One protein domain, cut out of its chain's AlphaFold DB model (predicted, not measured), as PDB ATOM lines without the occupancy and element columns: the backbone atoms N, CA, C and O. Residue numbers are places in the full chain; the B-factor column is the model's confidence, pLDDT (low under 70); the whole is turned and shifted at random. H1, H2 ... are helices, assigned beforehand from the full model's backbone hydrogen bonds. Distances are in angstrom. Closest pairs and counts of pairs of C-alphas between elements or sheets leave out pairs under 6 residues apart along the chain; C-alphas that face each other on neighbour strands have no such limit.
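AT A GLANCE: This is residues 3 to 99 of the 100 residues of an uncharacterized protein of Auxenochlorella protothecoides (UniProt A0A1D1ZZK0). Two long helices, H1 and H2, run side by side but shifted lengthwise, and H3 with the winding tail through H4 and H5 makes an open arc beside them. The 97 printed residues, with five named helices, H1 to H5, and no named strand, are all helix in class, loose with a radius of gyration of the C-alphas of 16.5 A, and flat, spanning 47 by 36 by 17 A.

IN THESE COORDINATES: H1, residues 3 to 19, runs 23.7 A from C-alpha 3 at (5.458, 31.460, -32.892). H2, residues 39 to 60, runs 31.5 A; H3, residues 66 to 75, 14.3 A. H4 is residues 86 to 89; H5, residues 94 to 97, ends at (-1.934, 17.938, -46.153).

HOW THE PARTS SIT: H1 touches H2 with residues 3 to 10 alone, at a shallow tilt of 22 degrees, the same way; the closest C-alphas, of Arg 3 and Val 53, are 5.0 A apart. H1 touches H3 with residues 11 to 18 alone, closest at the C-alphas of Leu 14 and Leu 66, 5.3 A. H4 and H5 touch no helix. In H1, H2 and H3 every O i to N i+4 pair is within hydrogen-bond range.

THE WHOLE: The printed part has no cut. The H1 to H2 link, 19 residues, is long. Residues 89 to 99 have pLDDT under 70.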
ATOM      1  N   ARG A   3       5.185  32.775 -33.490       94.44
ATOM      2  CA  ARG A   3       5.458  31.460 -32.892       94.44
ATOM      3  C   ARG A   3       6.943  31.221 -32.696       94.44
ATOM      4  O   ARG A   3       7.350  30.786 -31.623       94.44
ATOM      5  N   ALA A   4       7.750  31.529 -33.709       94.31
ATOM      6  CA  ALA A   4       9.197  31.374 -33.629       94.31
ATOM      7  C   ALA A   4       9.769  32.211 -32.479       94.31
ATOM      8  O   ALA A   4      10.507  31.684 -31.650       94.31
ATOM      9  N   ARG A   5       9.363  33.485 -32.382       96.38
ATOM     10  CA  ARG A   5       9.774  34.360 -31.278       96.38
ATOM     11  C   ARG A   5       9.389  33.761 -29.921       96.38
ATOM     12  O   ARG A   5      10.267  33.562 -29.093       96.38
ATOM     13  N   ALA A   6       8.129  33.359 -29.737       96.75
ATOM     14  CA  ALA A   6       7.659  32.774 -28.479       96.75
ATOM     15  C   ALA A   6       8.434  31.503 -28.069       96.75
ATOM     16  O   ALA A   6       8.775  31.339 -26.893       96.75
ATOM     17  N   ILE A   7       8.740  30.617 -29.023       96.50
ATOM     18  CA  ILE A   7       9.525  29.397 -28.780       96.50
ATOM     19  C   ILE A   7      10.952  29.744 -28.359       96.50
ATOM     20  O   ILE A   7      11.445  29.216 -27.358       96.50
ATOM     21  N   PHE A   8      11.617  30.633 -29.100       96.94
ATOM     22  CA  PHE A   8      12.999  31.005 -28.813       96.94
ATOM     23  C   PHE A   8      13.127  31.778 -27.499       96.94
ATOM     24  O   PHE A   8      13.959  31.396 -26.681       96.94
ATOM     25  N   ASP A   9      12.271  32.768 -27.240       95.88
ATOM     26  CA  ASP A   9      12.267  33.519 -25.977       95.88
ATOM     27  C   ASP A   9      12.112  32.578 -24.773       95.88
ATOM     28  O   ASP A   9      12.852  32.666 -23.792       95.88
ATOM     29  N   THR A  10      11.192  31.612 -24.870       96.44
ATOM     30  CA  THR A  10      10.973  30.614 -23.812       96.44
ATOM     31  C   THR A  10      12.203  29.726 -23.634       96.44
ATOM     32  O   THR A  10      12.708  29.574 -22.522       96.44
ATOM     33  N   THR A  11      12.720  29.155 -24.724       95.81
ATOM     34  CA  THR A  11      13.816  28.175 -24.684       95.81
ATOM     35  C   THR A  11      15.117  28.800 -24.189       95.81
ATOM     36  O   THR A  11      15.762  28.264 -23.286       95.81
ATOM     37  N   TYR A  12      15.488  29.963 -24.725       95.00
ATOM     38  CA  TYR A  12      16.683  30.683 -24.294       95.00
ATOM     39  C   TYR A  12      16.512  31.276 -22.893       95.00
ATOM     40  O   TYR A  12      17.462  31.260 -22.115       95.00
ATOM     41  N   GLY A  13      15.300  31.691 -22.510       94.56
ATOM     42  CA  GLY A  13      14.994  32.077 -21.133       94.56
ATOM     43  C   GLY A  13      15.200  30.929 -20.137       94.56
ATOM     44  O   GLY A  13      15.796  31.127 -19.075       94.56
ATOM     45  N   LEU A  14      14.766  29.712 -20.481       94.75
ATOM     46  CA  LEU A  14      15.023  28.505 -19.685       94.75
ATOM     47  C   LEU A  14      16.519  28.181 -19.617       94.75
ATOM     48  O   LEU A  14      17.022  27.835 -18.544       94.75
ATOM     49  N   ALA A  15      17.234  28.310 -20.738       92.75
ATOM     50  CA  ALA A  15      18.669  28.068 -20.809       92.75
ATOM     51  C   ALA A  15      19.465  29.056 -19.952       92.75
ATOM     52  O   ALA A  15      20.330  28.627 -19.192       92.75
ATOM     53  N   THR A  16      19.121  30.347 -19.983       92.25
ATOM     54  CA  THR A  16      19.713  31.360 -19.100       92.25
ATOM     55  C   THR A  16      19.574  30.970 -17.635       92.25
ATOM     56  O   THR A  16      20.557  30.998 -16.911       92.25
ATOM     57  N   ARG A  17      18.387  30.536 -17.194       88.56
ATOM     58  CA  ARG A  17      18.178  30.119 -15.796       88.56
ATOM     59  C   ARG A  17      18.904  28.825 -15.421       88.56
ATOM     60  O   ARG A  17      19.135  28.588 -14.241       88.56
ATOM     61  N   SER A  18      19.200  27.969 -16.400       87.19
ATOM     62  CA  SER A  18      19.690  26.607 -16.156       87.19
ATOM     63  C   SER A  18      21.196  26.435 -16.365       87.19
ATOM     64  O   SER A  18      21.778  25.548 -15.752       87.19
ATOM     65  N   LEU A  19      21.818  27.213 -17.258       82.81
ATOM     66  CA  LEU A  19      23.164  26.935 -17.776       82.81
ATOM     67  C   LEU A  19      24.122  28.131 -17.738       82.81
ATOM     68  O   LEU A  19      25.331  27.920 -17.785       82.81
ATOM     69  N   LEU A  20      23.623  29.370 -17.703       75.56
ATOM     70  CA  LEU A  20      24.451  30.563 -17.900       75.56
ATOM     71  C   LEU A  20      24.307  31.574 -16.764       75.56
ATOM     72  O   LEU A  20      23.287  31.649 -16.094       75.56
ATOM     73  N   GLY A  21      25.330  32.415 -16.603       73.38
ATOM     74  CA  GLY A  21      25.311  33.549 -15.673       73.38
ATOM     75  C   GLY A  21      24.584  34.799 -16.193       73.38
ATOM     76  O   GLY A  21      24.682  35.842 -15.555       73.38
ATOM     77  N   GLY A  22      23.901  34.744 -17.348       82.38
ATOM     78  CA  GLY A  22      23.260  35.922 -17.948       82.38
ATOM     79  C   GLY A  22      22.310  35.638 -19.127       82.38
ATOM     80  O   GLY A  22      22.285  34.519 -19.654       82.38
ATOM     81  N   PRO A  23      21.493  36.637 -19.521       88.81
ATOM     82  CA  PRO A  23      20.498  36.512 -20.585       88.81
ATOM     83  C   PRO A  23      21.118  36.504 -21.986       88.81
ATOM     84  O   PRO A  23      22.125  37.163 -22.241       88.81
ATOM     85  N   PHE A  24      20.468  35.801 -22.912       90.50
ATOM     86  CA  PHE A  24      20.762  35.912 -24.340       90.50
ATOM     87  C   PHE A  24      20.128  37.178 -24.927       90.50
ATOM     88  O   PHE A  24      18.991  37.515 -24.602       90.50
ATOM     89  N   ALA A  25      20.840  37.841 -25.839       93.25
ATOM     90  CA  ALA A  25      20.272  38.879 -26.690       93.25
ATOM     91  C   ALA A  25      19.787  38.241 -27.999       93.25
ATOM     92  O   ALA A  25      20.588  37.669 -28.740       93.25
ATOM     93  N   LEU A  26      18.482  38.318 -28.269       94.62
ATOM     94  CA  LEU A  26      17.861  37.733 -29.457       94.62
ATOM     95  C   LEU A  26      17.355  38.837 -30.390       94.62
ATOM     96  O   LEU A  26      16.652  39.751 -29.960       94.62
ATOM     97  N   SER A  27      17.684  38.713 -31.673       96.25
ATOM     98  CA  SER A  27      17.194  39.581 -32.747       96.25
ATOM     99  C   SER A  27      16.399  38.746 -33.740       96.25
ATOM    100  O   SER A  27      16.841  37.675 -34.156       96.25
ATOM    101  N   TYR A  28      15.223  39.235 -34.125       95.62
ATOM    102  CA  TYR A  28      14.311  38.531 -35.025       95.62
ATOM    103  C   TYR A  28      14.034  39.381 -36.255       95.62
ATOM    104  O   TYR A  28      13.734  40.568 -36.127       95.62
ATOM    105  N   HIS A  29      14.084  38.752 -37.424       94.75
ATOM    106  CA  HIS A  29      13.865  39.395 -38.711       94.75
ATOM    107  C   HIS A  29      12.830  38.599 -39.497       94.75
ATOM    108  O   HIS A  29      12.914  37.375 -39.579       94.75
ATOM    109  N   GLU A  30      11.855  39.306 -40.056       90.38
ATOM    110  CA  GLU A  30      10.748  38.722 -40.806       90.38
ATOM    111  C   GLU A  30      10.915  39.024 -42.293       90.38
ATOM    112  O   GLU A  30      11.351  40.116 -42.663       90.38
ATOM    113  N   ALA A  31      10.564  38.057 -43.139       89.06
ATOM    114  CA  ALA A  31      10.391  38.281 -44.567       89.06
ATOM    115  C   ALA A  31       8.933  38.673 -44.846       89.06
ATOM    116  O   ALA A  31       8.030  38.223 -44.140       89.06
ATOM    117  N   SER A  32       8.712  39.519 -45.855       86.44
ATOM    118  CA  SER A  32       7.363  39.919 -46.265       86.44
ATOM    119  C   SER A  32       6.654  38.782 -47.000       86.44
ATOM    120  O   SER A  32       7.252  38.144 -47.866       86.44
ATOM    121  N   ASP A  33       5.371  38.592 -46.688       83.06
ATOM    122  CA  ASP A  33       4.462  37.700 -47.418       83.06
ATOM    123  C   ASP A  33       3.667  38.443 -48.519       83.06
ATOM    124  O   ASP A  33       2.753  37.881 -49.128       83.06
ATOM    125  N   GLU A  34       3.975  39.720 -48.767       85.25
ATOM    126  CA  GLU A  34       3.255  40.564 -49.725       85.25
ATOM    127  C   GLU A  34       3.284  39.975 -51.141       85.25
ATOM    128  O   GLU A  34       4.339  39.670 -51.694       85.25
ATOM    129  N   GLY A  35       2.097  39.813 -51.731       88.50
ATOM    130  CA  GLY A  35       1.929  39.277 -53.082       88.50
ATOM    131  C   GLY A  35       2.198  37.775 -53.232       88.50
ATOM    132  O   GLY A  35       2.080  37.268 -54.342       88.50
ATOM    133  N   LEU A  36       2.536  37.054 -52.153       87.88
ATOM    134  CA  LEU A  36       2.847  35.620 -52.224       87.88
ATOM    135  C   LEU A  36       1.610  34.717 -52.153       87.88
ATOM    136  O   LEU A  36       1.644  33.596 -52.655       87.88
ATOM    137  N   PHE A  37       0.534  35.177 -51.512       88.00
ATOM    138  CA  PHE A  37      -0.641  34.354 -51.220       88.00
ATOM    139  C   PHE A  37      -1.940  35.140 -51.387       88.00
ATOM    140  O   PHE A  37      -1.980  36.352 -51.163       88.00
ATOM    141  N   ASP A  38      -3.023  34.423 -51.693       92.19
ATOM    142  CA  ASP A  38      -4.370  34.987 -51.666       92.19
ATOM    143  C   ASP A  38      -4.734  35.496 -50.256       92.19
ATOM    144  O   ASP A  38      -4.341  34.884 -49.252       92.19
ATOM    145  N   PRO A  39      -5.541  36.571 -50.136       89.69
ATOM    146  CA  PRO A  39      -5.901  37.151 -48.840       89.69
ATOM    147  C   PRO A  39      -6.528  36.160 -47.846       89.69
ATOM    148  O   PRO A  39      -6.259  36.226 -46.647       89.69
ATOM    149  N   GLU A  40      -7.331  35.207 -48.327       89.12
ATOM    150  CA  GLU A  40      -7.965  34.181 -47.486       89.12
ATOM    151  C   GLU A  40      -6.944  33.176 -46.919       89.12
ATOM    152  O   GLU A  40      -7.025  32.764 -45.755       89.12
ATOM    153  N   VAL A  41      -5.927  32.831 -47.713       88.81
ATOM    154  CA  VAL A  41      -4.819  31.971 -47.285       88.81
ATOM    155  C   VAL A  41      -3.982  32.689 -46.229       88.81
ATOM    156  O   VAL A  41      -3.666  32.093 -45.195       88.81
ATOM    157  N   LEU A  42      -3.682  33.977 -46.430       88.94
ATOM    158  CA  LEU A  42      -2.985  34.801 -45.435       88.94
ATOM    159  C   LEU A  42      -3.756  34.856 -44.114       88.94
ATOM    160  O   LEU A  42      -3.182  34.584 -43.059       88.94
ATOM    161  N   ALA A  43      -5.062  35.127 -44.161       89.19
ATOM    162  CA  ALA A  43      -5.907  35.160 -42.968       89.19
ATOM    163  C   ALA A  43      -5.896  33.815 -42.221       89.19
ATOM    164  O   ALA A  43      -5.718  33.773 -41.000       89.19
ATOM    165  N   THR A  44      -5.994  32.703 -42.955       89.25
ATOM    166  CA  THR A  44      -5.926  31.350 -42.385       89.25
ATOM    167  C   THR A  44      -4.574  31.077 -41.724       89.25
ATOM    168  O   THR A  44      -4.520  30.510 -40.629       89.25
ATOM    169  N   ARG A  45      -3.465  31.489 -42.353       88.69
ATOM    170  CA  ARG A  45      -2.113  31.339 -41.794       88.69
ATOM    171  C   ARG A  45      -1.940  32.154 -40.518       88.69
ATOM    172  O   ARG A  45      -1.435  31.614 -39.536       88.69
ATOM    173  N   VAL A  46      -2.408  33.402 -40.501       90.06
ATOM    174  CA  VAL A  46      -2.367  34.266 -39.310       90.06
ATOM    175  C   VAL A  46      -3.150  33.639 -38.155       90.06
ATOM    176  O   VAL A  46      -2.620  33.539 -37.048       90.06
ATOM    177  N   ALA A  47      -4.364  33.142 -38.406       90.94
ATOM    178  CA  ALA A  47      -5.177  32.493 -37.379       90.94
ATOM    179  C   ALA A  47      -4.516  31.214 -36.827       90.94
ATOM    180  O   ALA A  47      -4.464  31.011 -35.611       90.94
ATOM    181  N   LYS A  48      -3.961  30.364 -37.706       89.69
ATOM    182  CA  LYS A  48      -3.215  29.157 -37.303       89.69
ATOM    183  C   LYS A  48      -1.993  29.505 -36.451       89.69
ATOM    184  O   LYS A  48      -1.756  28.866 -35.429       89.69
ATOM    185  N   GLU A  49      -1.235  30.518 -36.854       93.38
ATOM    186  CA  GLU A  49      -0.043  30.976 -36.139       93.38
ATOM    187  C   GLU A  49      -0.405  31.507 -34.742       93.38
ATOM    188  O   GLU A  49       0.224  31.120 -33.760       93.38
ATOM    189  N   GLN A  50      -1.469  32.307 -34.616       93.69
ATOM    190  CA  GLN A  50      -1.970  32.785 -33.320       93.69
ATOM    191  C   GLN A  50      -2.412  31.635 -32.403       93.69
ATOM    192  O   GLN A  50      -2.042  31.603 -31.228       93.69
ATOM    193  N   ALA A  51      -3.157  30.659 -32.932       93.00
ATOM    194  CA  ALA A  51      -3.590  29.491 -32.164       93.00
ATOM    195  C   ALA A  51      -2.400  28.640 -31.682       93.00
ATOM    196  O   ALA A  51      -2.398  28.134 -30.552       93.00
ATOM    197  N   ALA A  52      -1.369  28.508 -32.518       92.25
ATOM    198  CA  ALA A  52      -0.147  27.796 -32.170       92.25
ATOM    199  C   ALA A  52       0.669  28.537 -31.096       92.25
ATOM    200  O   ALA A  52       1.168  27.897 -30.172       92.25
ATOM    201  N   VAL A  53       0.748  29.873 -31.158       96.38
ATOM    202  CA  VAL A  53       1.367  30.702 -30.104       96.38
ATOM    203  C   VAL A  53       0.639  30.529 -28.777       96.38
ATOM    204  O   VAL A  53       1.282  30.261 -27.766       96.38
ATOM    205  N   ALA A  54      -0.692  30.638 -28.772       96.31
ATOM    206  CA  ALA A  54      -1.488  30.503 -27.553       96.31
ATOM    207  C   ALA A  54      -1.321  29.114 -26.915       96.31
ATOM    208  O   ALA A  54      -1.171  28.993 -25.700       96.31
ATOM    209  N   THR A  55      -1.293  28.066 -27.744       94.50
ATOM    210  CA  THR A  55      -1.018  26.693 -27.296       94.50
ATOM    211  C   THR A  55       0.369  26.581 -26.677       94.50
ATOM    212  O   THR A  55       0.486  26.119 -25.547       94.50
ATOM    213  N   TRP A  56       1.402  27.083 -27.358       95.62
ATOM    214  CA  TRP A  56       2.765  27.080 -26.834       95.62
ATOM    215  C   TRP A  56       2.873  27.807 -25.488       95.62
ATOM    216  O   TRP A  56       3.422  27.265 -24.533       95.62
ATOM    217  N   GLN A  57       2.321  29.016 -25.384       96.19
ATOM    218  CA  GLN A  57       2.379  29.817 -24.160       96.19
ATOM    219  C   GLN A  57       1.683  29.124 -22.990       96.19
ATOM    220  O   GLN A  57       2.223  29.092 -21.887       96.19
ATOM    221  N   ARG A  58       0.507  28.531 -23.225       96.69
ATOM    222  CA  ARG A  58      -0.199  27.747 -22.209       96.69
ATOM    223  C   ARG A  58       0.651  26.565 -21.750       96.69
ATOM    224  O   ARG A  58       0.884  26.422 -20.551       96.69
ATOM    225  N   ASP A  59       1.119  25.754 -22.694       94.88
ATOM    226  CA  ASP A  59       1.787  24.483 -22.409       94.88
ATOM    227  C   ASP A  59       3.149  24.688 -21.716       94.88
ATOM    228  O   ASP A  59       3.566  23.854 -20.917       94.88
ATOM    229  N   THR A  60       3.816  25.818 -21.974       96.31
ATOM    230  CA  THR A  60       5.149  26.137 -21.430       96.31
ATOM    231  C   THR A  60       5.149  27.092 -20.237       96.31
ATOM    232  O   THR A  60       6.198  27.302 -19.628       96.31
ATOM    233  N   SER A  61       3.991  27.640 -19.854       95.25
ATOM    234  CA  SER A  61       3.856  28.636 -18.774       95.25
ATOM    235  C   SER A  61       4.449  28.199 -17.427       95.25
ATOM    236  O   SER A  61       4.924  29.038 -16.663       95.25
ATOM    237  N   ALA A  62       4.448  26.896 -17.142       94.62
ATOM    238  CA  ALA A  62       4.944  26.332 -15.889       94.62
ATOM    239  C   ALA A  62       6.426  25.913 -15.931       94.62
ATOM    240  O   ALA A  62       6.949  25.436 -14.924       94.62
ATOM    241  N   PHE A  63       7.115  26.047 -17.069       97.00
ATOM    242  CA  PHE A  63       8.497  25.581 -17.186       97.00
ATOM    243  C   PHE A  63       9.449  26.531 -16.459       97.00
ATOM    244  O   PHE A  63       9.581  27.711 -16.798       97.00
ATOM    245  N   ALA A  64      10.175  26.002 -15.479       94.06
ATOM    246  CA  ALA A  64      11.161  26.759 -14.724       94.06
ATOM    247  C   ALA A  64      12.569  26.577 -15.304       94.06
ATOM    248  O   ALA A  64      13.353  27.532 -15.340       94.06
ATOM    249  N   ARG A  65      12.885  25.367 -15.783       93.31
ATOM    250  CA  ARG A  65      14.220  24.941 -16.224       93.31
ATOM    251  C   ARG A  65      14.170  24.174 -17.542       93.31
ATOM    252  O   ARG A  65      13.137  23.634 -17.929       93.31
ATOM    253  N   LEU A  66      15.324  24.036 -18.195       94.50
ATOM    254  CA  LEU A  66      15.455  23.226 -19.414       94.50
ATOM    255  C   LEU A  66      15.011  21.768 -19.227       94.50
ATOM    256  O   LEU A  66      14.499  21.160 -20.162       94.50
ATOM    257  N   ALA A  67      15.174  21.217 -18.022       95.31
ATOM    258  CA  ALA A  67      14.719  19.867 -17.703       95.31
ATOM    259  C   ALA A  67      13.195  19.701 -17.864       95.31
ATOM    260  O   ALA A  67      12.750  18.645 -18.307       95.31
ATOM    261  N   ASP A  68      12.409  20.742 -17.570       96.44
ATOM    262  CA  ASP A  68      10.946  20.699 -17.681       96.44
ATOM    263  C   ASP A  68      10.524  20.647 -19.156       96.44
ATOM    264  O   ASP A  68       9.685  19.833 -19.543       96.44
ATOM    265  N   LEU A  69      11.192  21.442 -20.004       96.31
ATOM    266  CA  LEU A  69      11.017  21.392 -21.456       96.31
ATOM    267  C   LEU A  69      11.403  20.018 -22.021       96.31
ATOM    268  O   LEU A  69      10.663  19.463 -22.829       96.31
ATOM    269  N   HIS A  70      12.535  19.452 -21.590       95.69
ATOM    270  CA  HIS A  70      12.967  18.120 -22.019       95.69
ATOM    271  C   HIS A  70      11.932  17.045 -21.656       95.69
ATOM    272  O   HIS A  70      11.522  16.267 -22.519       95.69
ATOM    273  N   ALA A  71      11.465  17.032 -20.405       96.62
ATOM    274  CA  ALA A  71      10.441  16.097 -19.954       96.62
ATOM    275  C   ALA A  71       9.146  16.245 -20.768       96.62
ATOM    276  O   ALA A  71       8.580  15.252 -21.227       96.62
ATOM    277  N   TRP A  72       8.706  17.481 -21.012       96.12
ATOM    278  CA  TRP A  72       7.516  17.744 -21.813       96.12
ATOM    279  C   TRP A  72       7.664  17.300 -23.273       96.12
ATOM    280  O   TRP A  72       6.737  16.688 -23.805       96.12
ATOM    281  N   LEU A  73       8.813  17.544 -23.917       95.38
ATOM    282  CA  LEU A  73       9.057  17.123 -25.302       95.38
ATOM    283  C   LEU A  73       8.874  15.612 -25.454       95.38
ATOM    284  O   LEU A  73       8.160  15.161 -26.347       95.38
ATOM    285  N   HIS A  74       9.460  14.832 -24.549       95.38
ATOM    286  CA  HIS A  74       9.393  13.377 -24.625       95.38
ATOM    287  C   HIS A  74       8.081  12.787 -24.103       95.38
ATOM    288  O   HIS A  74       7.756  11.665 -24.475       95.38
ATOM    289  N   ALA A  75       7.305  13.511 -23.292       94.31
ATOM    290  CA  ALA A  75       6.016  13.033 -22.787       94.31
ATOM    291  C   ALA A  75       4.812  13.465 -23.649       94.31
ATOM    292  O   ALA A  75       3.854  12.707 -23.812       94.31
ATOM    293  N   THR A  76       4.843  14.684 -24.189       91.44
ATOM    294  CA  THR A  76       3.661  15.360 -24.749       91.44
ATOM    295  C   THR A  76       3.812  15.717 -26.222       91.44
ATOM    296  O   THR A  76       2.870  15.524 -26.990       91.44
ATOM    297  N   HIS A  77       4.974  16.219 -26.646       89.62
ATOM    298  CA  HIS A  77       5.167  16.649 -28.029       89.62
ATOM    299  C   HIS A  77       5.285  15.436 -28.960       89.62
ATOM    300  O   HIS A  77       6.331  14.793 -29.022       89.62
ATOM    301  N   LEU A  78       4.240  15.141 -29.739       87.06
ATOM    302  CA  LEU A  78       4.131  13.895 -30.515       87.06
ATOM    303  C   LEU A  78       5.308  13.611 -31.467       87.06
ATOM    304  O   LEU A  78       5.636  12.449 -31.685       87.06
ATOM    305  N   CYS A  79       5.998  14.635 -31.988       85.56
ATOM    306  CA  CYS A  79       7.198  14.410 -32.807       85.56
ATOM    307  C   CYS A  79       8.383  13.802 -32.027       85.56
ATOM    308  O   CYS A  79       9.218  13.137 -32.632       85.56
ATOM    309  N   TYR A  80       8.464  14.020 -30.710       89.44
ATOM    310  CA  TYR A  80       9.558  13.555 -29.844       89.44
ATOM    311  C   TYR A  80       9.128  12.451 -28.867       89.44
ATOM    312  O   TYR A  80       9.967  11.681 -28.392       89.44
ATOM    313  N   ALA A  81       7.830  12.340 -28.582       92.19
ATOM    314  CA  ALA A  81       7.253  11.276 -27.774       92.19
ATOM    315  C   ALA A  81       7.130   9.974 -28.589       92.19
ATOM    316  O   ALA A  81       6.042   9.595 -29.016       92.19
ATOM    317  N   VAL A  82       8.256   9.282 -28.811       89.19
ATOM    318  CA  VAL A  82       8.353   8.085 -29.681       89.19
ATOM    319  C   VAL A  82       7.292   7.026 -29.355       89.19
ATOM    320  O   VAL A  82       6.638   6.507 -30.255       89.19
ATOM    321  N   TYR A  83       7.045   6.760 -28.070       90.88
ATOM    322  CA  TYR A  83       6.051   5.771 -27.632       90.88
ATOM    323  C   TYR A  83       4.600   6.124 -28.028       90.88
ATOM    324  O   TYR A  83       3.730   5.256 -28.021       90.88
ATOM    325  N   ARG A  84       4.345   7.380 -28.421       90.25
ATOM    326  CA  ARG A  84       3.043   7.925 -28.842       90.25
ATOM    327  C   ARG A  84       2.943   8.182 -30.345       90.25
ATOM    328  O   ARG A  84       1.930   8.696 -30.802       90.25
ATOM    329  N   GLN A  85       3.950   7.832 -31.148       84.88
ATOM    330  CA  GLN A  85       3.944   8.138 -32.591       84.88
ATOM    331  C   GLN A  85       2.769   7.511 -33.355       84.88
ATOM    332  O   GLN A  85       2.318   8.068 -34.356       84.88
ATOM    333  N   HIS A  86       2.220   6.399 -32.863       85.12
ATOM    334  CA  HIS A  86       1.010   5.790 -33.416       85.12
ATOM    335  C   HIS A  86      -0.208   6.738 -33.387       85.12
ATOM    336  O   HIS A  86      -1.079   6.637 -34.247       85.12
ATOM    337  N   GLU A  87      -0.247   7.710 -32.468       86.12
ATOM    338  CA  GLU A  87      -1.294   8.740 -32.398       86.12
ATOM    339  C   GLU A  87      -1.211   9.756 -33.551       86.12
ATOM    340  O   GLU A  87      -2.205  10.401 -33.882       86.12
ATOM    341  N   VAL A  88      -0.034   9.914 -34.169       73.56
ATOM    342  CA  VAL A  88       0.154  10.777 -35.346       73.56
ATOM    343  C   VAL A  88      -0.366  10.079 -36.597       73.56
ATOM    344  O   VAL A  88      -1.093  10.689 -37.372       73.56
ATOM    345  N   ALA A  89      -0.050   8.790 -36.763       65.94
ATOM    346  CA  ALA A  89      -0.509   7.985 -37.895       65.94
ATOM    347  C   ALA A  89      -2.037   7.789 -37.916       65.94
ATOM    348  O   ALA A  89      -2.619   7.598 -38.977       65.94
ATOM    349  N   ALA A  90      -2.690   7.866 -36.753       60.81
ATOM    350  CA  ALA A  90      -4.143   7.760 -36.625       60.81
ATOM    351  C   ALA A  90      -4.904   9.035 -37.040       60.81
ATOM    352  O   ALA A  90      -6.134   9.015 -37.113       60.81
ATOM    353  N   LYS A  91      -4.208  10.152 -37.293       61.28
ATOM    354  CA  LYS A  91      -4.830  11.394 -37.758       61.28
ATOM    355  C   LYS A  91      -4.829  11.446 -39.281       61.28
ATOM    356  O   LYS A  91      -3.931  12.029 -39.882       61.28
ATOM    357  N   ASP A  92      -5.888  10.916 -39.880       55.28
ATOM    358  CA  ASP A  92      -6.321  11.319 -41.222       55.28
ATOM    359  C   ASP A  92      -6.857  12.764 -41.131       55.28
ATOM    360  O   ASP A  92      -8.060  13.016 -41.068       55.28
ATOM    361  N   ASP A  93      -5.951  13.737 -40.980       56.94
ATOM    362  CA  ASP A  93      -6.307  15.154 -40.910       56.94
ATOM    363  C   ASP A  93      -6.029  15.821 -42.267       56.94
ATOM    364  O   ASP A  93      -4.872  16.112 -42.585       56.94
ATOM    365  N   PRO A  94      -7.065  16.132 -43.068       54.16
ATOM    366  CA  PRO A  94      -6.892  16.849 -44.330       54.16
ATOM    367  C   PRO A  94      -6.207  18.219 -44.163       54.16
ATOM    368  O   PRO A  94      -5.677  18.765 -45.128       54.16
ATOM    369  N   LYS A  95      -6.144  18.784 -42.946       48.62
ATOM    370  CA  LYS A  95      -5.414  20.029 -42.662       48.62
ATOM    371  C   LYS A  95      -3.902  19.834 -42.538       48.62
ATOM    372  O   LYS A  95      -3.186  20.821 -42.716       48.62
ATOM    373  N   LEU A  96      -3.410  18.617 -42.272       49.94
ATOM    374  CA  LEU A  96      -1.975  18.296 -42.317       49.94
ATOM    375  C   LEU A  96      -1.454  18.297 -43.760       49.94
ATOM    376  O   LEU A  96      -0.354  18.787 -43.997       49.94
ATOM    377  N   ALA A  97      -2.272  17.874 -44.728       44.66
ATOM    378  CA  ALA A  97      -1.934  17.938 -46.153       44.66
ATOM    379  C   ALA A  97      -1.762  19.381 -46.670       44.66
ATOM    380  O   ALA A  97      -0.988  19.612 -47.588       44.66
ATOM    381  N   ALA A  98      -2.415  20.364 -46.040       42.34
ATOM    382  CA  ALA A  98      -2.288  21.791 -46.361       42.34
ATOM    383  C   ALA A  98      -1.107  22.491 -45.645       42.34
ATOM    384  O   ALA A  98      -1.118  23.714 -45.491       42.34
ATOM    385  N   THR A  99      -0.148  21.725 -45.110       45.19
ATOM    386  CA  THR A  99       0.986  22.241 -44.313       45.19
ATOM    387  C   THR A  99       2.313  22.240 -45.089       45.19
ATOM    388  O   THR A  99       3.316  22.709 -44.553       45.19
TER     389      THR A  99